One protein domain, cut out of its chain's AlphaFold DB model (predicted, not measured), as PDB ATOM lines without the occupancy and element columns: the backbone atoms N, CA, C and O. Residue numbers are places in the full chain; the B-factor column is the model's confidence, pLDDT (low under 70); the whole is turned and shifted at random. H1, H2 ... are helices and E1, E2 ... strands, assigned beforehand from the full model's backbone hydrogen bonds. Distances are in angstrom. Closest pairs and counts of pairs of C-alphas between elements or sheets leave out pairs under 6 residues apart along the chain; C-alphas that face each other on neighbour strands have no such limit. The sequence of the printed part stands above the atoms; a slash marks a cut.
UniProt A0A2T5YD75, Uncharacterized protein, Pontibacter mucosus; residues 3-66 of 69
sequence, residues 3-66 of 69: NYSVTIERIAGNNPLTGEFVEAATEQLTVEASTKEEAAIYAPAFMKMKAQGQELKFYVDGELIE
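AT A GLANCE: This is residues 3 to 66 of the 69 residues of an uncharacterized protein of Pontibacter mucosus (UniProt A0A2T5YD75). A three-stranded antiparallel sheet has one helix, H1, packed on one face, and the long loop of the E1-E2 hairpin, residues 11 to 24, makes one end of a rod-shaped whole. The printed part has 64 residues, with three named strands and one named helix in the order E1 E2 H1 E3 along the chain; the sheet order is E2 - E1 - E3, and the class is mixed, helices and strands. It is compact, with a radius of gyration of the C-alphas of 12.2 A and spans of 39 by 18 by 18 A.

HOW THE PARTS SIT: The inner strand E1, residues 3 to 10, forms a hairpin with the edge strand E2, residues 25 to 33, antiparallel at 155 degrees; N 8 and O 27 are 2.8 A apart, within hydrogen-bond range. The other edge strand, E3, residues 56 to 60, is antiparallel to E1 at 160 degrees, with N 7 and O 59 within hydrogen-bond range at 2.8 A. H1, residues 36 to 48, is on one face of this sheet, in two layers, a helix layer and a sheet layer. Its closest C-alphas to E2 are those of Ala 39 and Ala 33, 5.5 A apart; to E3, those of Ala 40 and Val 60, 6.3 A apart. E2, H1 and E3 form a split strand-helix-strand unit, two strands running the same way with E1 between them in the sheet, and its crossover is right-handed. In H1, 8 of 9 O i to N i+4 pairs are within hydrogen-bond range.

IN THESE COORDINATES: E1 runs 22.3 A from C-alpha 3 at (218.806, 145.695, 259.206), and E2 runs 24.5 A. H1 measures 18.7 A, and E3 runs 13.3 A to C-alpha 60 at (215.390, 148.511, 268.577).

THE WHOLE: The two C-alphas farthest apart, those of Gly 19 and Ser 34, are 38.8 A apart. The printed part has no cut. The link from E1 to E2 is long, and within it residues 13 to 14 pair with 21 to 22, antiparallel. Mean pLDDT of the printed part is 83.8; residues 48 to 51 and residue 66 are under 70.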
ATOM      1  N   ASN A   3     217.833 145.120 258.289       90.75
ATOM      2  CA  ASN A   3     218.806 145.695 259.206       90.75
ATOM      3  C   ASN A   3     218.066 146.528 260.240       90.75
ATOM      4  O   ASN A   3     217.380 147.481 259.878       90.75
ATOM      5  N   TYR A   4     218.234 146.167 261.505       90.88
ATOM      6  CA  TYR A   4     217.649 146.871 262.636       90.88
ATOM      7  C   TYR A   4     218.749 147.617 263.383       90.88
ATOM      8  O   TYR A   4     219.822 147.063 263.652       90.88
ATOM      9  N   SER A   5     218.493 148.878 263.722       91.81
ATOM     10  CA  SER A   5     219.389 149.652 264.572       91.81
ATOM     11  C   SER A   5     219.120 149.284 266.022       91.81
ATOM     12  O   SER A   5     217.993 149.403 266.491       91.81
ATOM     13  N   VAL A   6     220.145 148.841 266.745       90.00
ATOM     14  CA  VAL A   6     220.015 148.545 268.170       90.00
ATOM     15  C   VAL A   6     220.884 149.494 268.971       90.00
ATOM     16  O   VAL A   6     222.098 149.519 268.799       90.00
ATOM     17  N   THR A   7     220.264 150.264 269.858       90.69
ATOM     18  CA  THR A   7     220.971 151.088 270.842       90.69
ATOM     19  C   THR A   7     220.932 150.397 272.193       90.69
ATOM     20  O   THR A   7     219.898 149.878 272.609       90.69
ATOM     21  N   ILE A   8     222.068 150.375 272.875       88.12
ATOM     22  CA  ILE A   8     222.247 149.721 274.165       88.12
ATOM     23  C   ILE A   8     222.818 150.749 275.118       88.12
ATOM     24  O   ILE A   8     223.909 151.270 274.894       88.12
ATOM     25  N   GLU A   9     222.090 151.032 276.186       89.00
ATOM     26  CA  GLU A   9     222.539 151.922 277.246       89.00
ATOM     27  C   GLU A   9     222.955 151.093 278.458       89.00
ATOM     28  O   GLU A   9     222.147 150.369 279.041       89.00
ATOM     29  N   ARG A  10     224.227 151.211 278.841       87.88
ATOM     30  CA  ARG A  10     224.745 150.765 280.133       87.88
ATOM     31  C   ARG A  10     224.484 151.847 281.155       87.88
ATOM     32  O   ARG A  10     224.954 152.975 280.998       87.88
ATOM     33  N   ILE A  11     223.775 151.484 282.212       87.19
ATOM     34  CA  ILE A  11     223.545 152.378 283.337       87.19
ATOM     35  C   ILE A  11     224.771 152.332 284.251       87.19
ATOM     36  O   ILE A  11     225.306 151.259 284.547       87.19
ATOM     37  N   ALA A  12     225.233 153.507 284.681       88.62
ATOM     38  CA  ALA A  12     226.334 153.602 285.630       88.62
ATOM     39  C   ALA A  12     225.970 152.877 286.930       88.62
ATOM     40  O   ALA A  12     224.862 153.026 287.448       88.62
ATOM     41  N   GLY A  13     226.911 152.117 287.475       86.44
ATOM     42  CA  GLY A  13     226.662 151.338 288.677       86.44
ATOM     43  C   GLY A  13     227.843 150.468 289.057       86.44
ATOM     44  O   GLY A  13     228.812 150.336 288.312       86.44
ATOM     45  N   ASN A  14     227.757 149.868 290.238       84.56
ATOM     46  CA  ASN A  14     228.776 148.933 290.682       84.56
ATOM     47  C   ASN A  14     228.565 147.591 289.985       84.56
ATOM     48  O   ASN A  14     227.463 147.041 290.010       84.56
ATOM     49  N   ASN A  15     229.631 147.048 289.408       80.25
ATOM     50  CA  ASN A  15     229.660 145.676 288.935       80.25
ATOM     51  C   ASN A  15     229.361 144.745 290.131       80.25
ATOM     52  O   ASN A  15     230.111 144.757 291.109       80.25
ATOM     53  N   PRO A  16     228.293 143.930 290.096       72.38
ATOM     54  CA  PRO A  16     227.896 143.097 291.232       72.38
ATOM     55  C   PRO A  16     228.884 141.960 291.531       72.38
ATOM     56  O   PRO A  16     228.826 141.375 292.609       72.38
ATOM     57  N   LEU A  17     229.779 141.634 290.593       78.19
ATOM     58  CA  LEU A  17     230.792 140.590 290.739       78.19
ATOM     59  C   LEU A  17     232.115 141.128 291.298       78.19
ATOM     60  O   LEU A  17     232.772 140.421 292.058       78.19
ATOM     61  N   THR A  18     232.522 142.347 290.926       82.12
ATOM     62  CA  THR A  18     233.818 142.929 291.341       82.12
ATOM     63  C   THR A  18     233.689 144.048 292.373       82.12
ATOM     64  O   THR A  18     234.655 144.361 293.062       82.12
ATOM     65  N   GLY A  19     232.508 144.656 292.497       82.38
ATOM     66  CA  GLY A  19     232.263 145.841 293.319       82.38
ATOM     67  C   GLY A  19     232.807 147.144 292.726       82.38
ATOM     68  O   GLY A  19     232.613 148.200 293.323       82.38
ATOM     69  N   GLU A  20     233.472 147.095 291.569       88.38
ATOM     70  CA  GLU A  20     234.023 148.281 290.913       88.38
ATOM     71  C   GLU A  20     232.915 149.136 290.308       88.38
ATOM     72  O   GLU A  20     231.969 148.621 289.707       88.38
ATOM     73  N   PHE A  21     233.049 150.454 290.442       86.56
ATOM     74  CA  PHE A  21     232.161 151.383 289.764       86.56
ATOM     75  C   PHE A  21     232.466 151.388 288.269       86.56
ATOM     76  O   PHE A  21     233.608 151.599 287.859       86.56
ATOM     77  N   VAL A  22     231.427 151.200 287.462       86.69
ATOM     78  CA  VAL A  22     231.507 151.261 286.009       86.69
ATOM     79  C   VAL A  22     230.635 152.412 285.521       86.69
ATOM     80  O   VAL A  22     229.475 152.554 285.919       86.69
ATOM     81  N   GLU A  23     231.210 153.259 284.668       88.12
ATOM     82  CA  GLU A  23     230.524 154.422 284.111       88.12
ATOM     83  C   GLU A  23     229.397 154.021 283.149       88.12
ATOM     84  O   GLU A  23     229.345 152.905 282.617       88.12
ATOM     85  N   ALA A  24     228.473 154.957 282.930       89.25
ATOM     86  CA  ALA A  24     227.458 154.805 281.902       89.25
ATOM     87  C   ALA A  24     228.113 154.841 280.521       89.25
ATOM     88  O   ALA A  24     229.073 155.577 280.289       89.25
ATOM     89  N   ALA A  25     227.565 154.078 279.583       88.38
ATOM     90  CA  ALA A  25     228.031 154.104 278.207       88.38
ATOM     91  C   ALA A  25     226.936 153.655 277.248       88.38
ATOM     92  O   ALA A  25     226.131 152.787 277.574       88.38
ATOM     93  N   THR A  26     226.961 154.199 276.039       89.38
ATOM     94  CA  THR A  26     226.002 153.864 274.987       89.38
ATOM     95  C   THR A  26     226.724 153.186 273.837       89.38
ATOM     96  O   THR A  26     227.775 153.647 273.393       89.38
ATOM     97  N   GLU A  27     226.154 152.096 273.343       88.00
ATOM     98  CA  GLU A  27     226.642 151.372 272.175       88.00
ATOM     99  C   GLU A  27     225.534 151.286 271.128       88.00
ATOM    100  O   GLU A  27     224.372 151.059 271.457       88.00
ATOM    101  N   GLN A  28     225.896 151.472 269.861       89.06
ATOM    102  CA  GLN A  28     224.988 151.306 268.732       89.06
ATOM    103  C   GLN A  28     225.480 150.175 267.844       89.06
ATOM    104  O   GLN A  28     226.653 150.116 267.476       89.06
ATOM    105  N   LEU A  29     224.563 149.282 267.501       87.56
ATOM    106  CA  LEU A  29     224.790 148.131 266.647       87.56
ATOM    107  C   LEU A  29     223.832 148.193 265.459       87.56
ATOM    108  O   LEU A  29     222.733 148.738 265.551       87.56
ATOM    109  N   THR A  30     224.216 147.548 264.365       90.00
ATOM    110  CA  THR A  30     223.269 147.129 263.329       90.00
ATOM    111  C   THR A  30     223.160 145.614 263.389       90.00
ATOM    112  O   THR A  30     224.182 144.929 263.352       90.00
ATOM    113  N   VAL A  31     221.941 145.098 263.517       88.81
ATOM    114  CA  VAL A  31     221.667 143.659 263.575       88.81
ATOM    115  C   VAL A  31     220.888 143.258 262.335       88.81
ATOM    116  O   VAL A  31     219.814 143.797 262.070       88.81
ATOM    117  N   GLU A  32     221.425 142.298 261.587       90.31
ATOM    118  CA  GLU A  32     220.690 141.662 260.498       90.31
ATOM    119  C   GLU A  32     219.789 140.566 261.079       90.31
ATOM    120  O   GLU A  32     220.274 139.604 261.678       90.31
ATOM    121  N   ALA A  33     218.476 140.706 260.917       88.62
ATOM    122  CA  ALA A  33     217.495 139.735 261.399       88.62
ATOM    123  C   ALA A  33     216.306 139.626 260.435       88.62
ATOM    124  O   ALA A  33     216.126 140.456 259.537       88.62
ATOM    125  N   SER A  34     215.476 138.593 260.583       90.50
ATOM    126  CA  SER A  34     214.250 138.476 259.784       90.50
ATOM    127  C   SER A  34     213.164 139.395 260.336       90.50
ATOM    128  O   SER A  34     212.475 140.059 259.560       90.50
ATOM    129  N   THR A  35     213.060 139.502 261.664       89.00
ATOM    130  CA  THR A  35     212.074 140.346 262.359       89.00
ATOM    131  C   THR A  35     212.714 141.249 263.415       89.00
ATOM    132  O   THR A  35     213.867 141.062 263.811       89.00
ATOM    133  N   LYS A  36     211.949 142.245 263.876       84.44
ATOM    134  CA  LYS A  36     212.368 143.168 264.936       84.44
ATOM    135  C   LYS A  36     212.540 142.439 266.272       84.44
ATOM    136  O   LYS A  36     213.468 142.734 267.018       84.44
ATOM    137  N   GLU A  37     211.689 141.453 266.545       84.56
ATOM    138  CA  GLU A  37     211.757 140.598 267.735       84.56
ATOM    139  C   GLU A  37     213.034 139.754 267.753       84.56
ATOM    140  O   GLU A  37     213.678 139.634 268.791       84.56
ATOM    141  N   GLU A  38     213.446 139.208 266.606       87.06
ATOM    142  CA  GLU A  38     214.720 138.492 266.496       87.06
ATOM    143  C   GLU A  38     215.906 139.424 266.778       87.06
ATOM    144  O   GLU A  38     216.784 139.080 267.572       87.06
ATOM    145  N   ALA A  39     215.908 140.634 266.206       86.00
ATOM    146  CA  ALA A  39     216.932 141.637 266.501       86.00
ATOM    147  C   ALA A  39     216.968 142.005 267.996       86.00
ATOM    148  O   ALA A  39     218.051 142.138 268.576       86.00
ATOM    149  N   ALA A  40     215.793 142.094 268.629       82.88
ATOM    150  CA  ALA A  40     215.642 142.345 270.057       82.88
ATOM    151  C   ALA A  40     216.154 141.200 270.941       82.88
ATOM    152  O   ALA A  40     216.512 141.455 272.081       82.88
ATOM    153  N   ILE A  41     216.224 139.960 270.448       83.75
ATOM    154  CA  ILE A  41     216.782 138.816 271.191       83.75
ATOM    155  C   ILE A  41     218.298 138.718 270.988       83.75
ATOM    156  O   ILE A  41     219.046 138.465 271.938       83.75
ATOM    157  N   TYR A  42     218.775 138.926 269.760       83.69
ATOM    158  CA  TYR A  42     220.187 138.747 269.431       83.69
ATOM    159  C   TYR A  42     221.080 139.813 270.067       83.69
ATOM    160  O   TYR A  42     222.112 139.479 270.649       83.69
ATOM    161  N   ALA A  43     220.688 141.087 270.015       77.62
ATOM    162  CA  ALA A  43     221.521 142.167 270.540       77.62
ATOM    163  C   ALA A  43     221.782 142.086 272.062       77.62
ATOM    164  O   ALA A  43     222.948 142.216 272.460       77.62
ATOM    165  N   PRO A  44     220.783 141.811 272.929       73.00
ATOM    166  CA  PRO A  44     221.028 141.589 274.350       73.00
ATOM    167  C   PRO A  44     221.931 140.400 274.641       73.00
ATOM    168  O   PRO A  44     222.767 140.489 275.540       73.00
ATOM    169  N   ALA A  45     221.814 139.309 273.878       76.44
ATOM    170  CA  ALA A  45     222.672 138.142 274.055       76.44
ATOM    171  C   ALA A  45     224.154 138.483 273.814       76.44
ATOM    172  O   ALA A  45     225.014 138.081 274.601       76.44
ATOM    173  N   PHE A  46     224.456 139.289 272.789       70.88
ATOM    174  CA  PHE A  46     225.823 139.743 272.517       70.88
ATOM    175  C   PHE A  46     226.380 140.677 273.604       70.88
ATOM    176  O   PHE A  46     227.566 140.580 273.932       70.88
ATOM    177  N   MET A  47     225.558 141.562 274.185       74.81
ATOM    178  CA  MET A  47     226.038 142.540 275.175       74.81
ATOM    179  C   MET A  47     225.974 142.099 276.634       74.81
ATOM    180  O   MET A  47     226.802 142.574 277.414       74.81
ATOM    181  N   LYS A  48     225.099 141.158 277.021       69.25
ATOM    182  CA  LYS A  48     225.083 140.603 278.391       69.25
ATOM    183  C   LYS A  48     226.457 140.034 278.785       69.25
ATOM    184  O   LYS A  48     226.848 140.142 279.942       69.25
ATOM    185  N   MET A  49     227.235 139.520 277.826       62.75
ATOM    186  CA  MET A  49     228.612 139.059 278.064       62.75
ATOM    187  C   MET A  49     229.624 140.190 278.327       62.75
ATOM    188  O   MET A  49     230.628 139.958 278.993       62.75
ATOM    189  N   LYS A  50     229.388 141.405 277.817       67.94
ATOM    190  CA  LYS A  50     230.325 142.540 277.920       67.94
ATOM    191  C   LYS A  50     230.008 143.511 279.055       67.94
ATOM    192  O   LYS A  50     230.893 144.243 279.483       67.94
ATOM    193  N   ALA A  51     228.769 143.533 279.538       69.44
ATOM    194  CA  ALA A  51     228.294 144.526 280.502       69.44
ATOM    195  C   ALA A  51     228.654 144.238 281.969       69.44
ATOM    196  O   ALA A  51     228.249 144.990 282.845       69.44
ATOM    197  N   GLN A  52     229.379 143.150 282.249       73.12
ATOM    198  CA  GLN A  52     229.887 142.787 283.581       73.12
ATOM    199  C   GLN A  52     228.868 142.942 284.737       73.12
ATOM    200  O   GLN A  52     229.216 143.361 285.834       73.12
ATOM    201  N   GLY A  53     227.592 142.622 284.504       71.88
ATOM    202  CA  GLY A  53     226.541 142.709 285.527       71.88
ATOM    203  C   GLY A  53     225.949 144.105 285.770       71.88
ATOM    204  O   GLY A  53     225.170 144.257 286.707       71.88
ATOM    205  N   GLN A  54     226.268 145.105 284.943       78.31
ATOM    206  CA  GLN A  54     225.546 146.382 284.922       78.31
ATOM    207  C   GLN A  54     224.119 146.220 284.381       78.31
ATOM    208  O   GLN A  54     223.843 145.342 283.558       78.31
ATOM    209  N   GLU A  55     223.224 147.115 284.801       82.25
ATOM    210  CA  GLU A  55     221.896 147.248 284.205       82.25
ATOM    211  C   GLU A  55     222.007 147.764 282.762       82.25
ATOM    212  O   GLU A  55     222.780 148.681 282.461       82.25
ATOM    213  N   LEU A  56     221.228 147.152 281.869       84.25
ATOM    214  CA  LEU A  56     221.211 147.437 280.439       84.25
ATOM    215  C   LEU A  56     219.802 147.807 279.984       84.25
ATOM    216  O   LEU A  56     218.850 147.087 280.284       84.25
ATOM    217  N   LYS A  57     219.691 148.865 279.179       86.19
ATOM    218  CA  LYS A  57     218.481 149.189 278.414       86.19
ATOM    219  C   LYS A  57     218.737 148.974 276.934       86.19
ATOM    220  O   LYS A  57     219.784 149.364 276.422       86.19
ATOM    221  N   PHE A  58     217.781 148.358 276.250       87.06
ATOM    222  CA  PHE A  58     217.899 147.995 274.842       87.06
ATOM    223  C   PHE A  58     216.801 148.670 274.036       87.06
ATOM    224  O   PHE A  58     215.631 148.587 274.394       87.06
ATOM    225  N   TYR A  59     217.179 149.286 272.924       89.50
ATOM    226  CA  TYR A  59     216.272 149.975 272.021       89.50
ATOM    227  C   TYR A  59     216.443 149.414 270.617       89.50
ATOM    228  O   TYR A  59     217.559 149.427 270.107       89.50
ATOM    229  N   VAL A  60     215.365 148.967 269.976       90.38
ATOM    230  CA  VAL A  60     215.390 148.511 268.577       90.38
ATOM    231  C   VAL A  60     214.625 149.511 267.720       90.38
ATOM    232  O   VAL A  60     213.444 149.769 267.953       90.38
ATOM    233  N   ASP A  61     215.318 150.105 266.753       91.12
ATOM    234  CA  ASP A  61     214.869 151.247 265.954       91.12
ATOM    235  C   ASP A  61     214.306 152.389 266.821       91.12
ATOM    236  O   ASP A  61     213.300 153.014 266.494       91.12
ATOM    237  N   GLY A  62     214.947 152.638 267.968       88.44
ATOM    238  CA  GLY A  62     214.565 153.687 268.919       88.44
ATOM    239  C   GLY A  62     213.444 153.317 269.898       88.44
ATOM    240  O   GLY A  62     213.165 154.098 270.805       88.44
ATOM    241  N   GLU A  63     212.835 152.135 269.783       89.06
ATOM    242  CA  GLU A  63     211.809 151.668 270.723       89.06
ATOM    243  C   GLU A  63     212.429 150.824 271.837       89.06
ATOM    244  O   GLU A  63     213.123 149.846 271.555       89.06
ATOM    245  N   LEU A  64     212.170 151.195 273.098       86.12
ATOM    246  CA  LEU A  64     212.629 150.443 274.267       86.12
ATOM    247  C   LEU A  64     211.994 149.052 274.268       86.12
ATOM    248  O   LEU A  64     210.771 148.923 274.234       86.12
ATOM    249  N   ILE A  65     212.828 148.024 274.372       82.38
ATOM    250  CA  ILE A  65     212.366 146.659 274.581       82.38
ATOM    251  C   ILE A  65     212.551 146.315 276.057       82.38
ATOM    252  O   ILE A  65     213.650 145.996 276.518       82.38
ATOM    253  N   GLU A  66     211.456 146.378 276.807       69.31
ATOM    254  CA  GLU A  66     211.392 145.841 278.161       69.31
ATOM    255  C   GLU A  66     211.219 144.327 278.058       69.31
ATOM    256  O   GLU A  66     210.158 143.835 277.675       69.31
TER     257      GLU A  66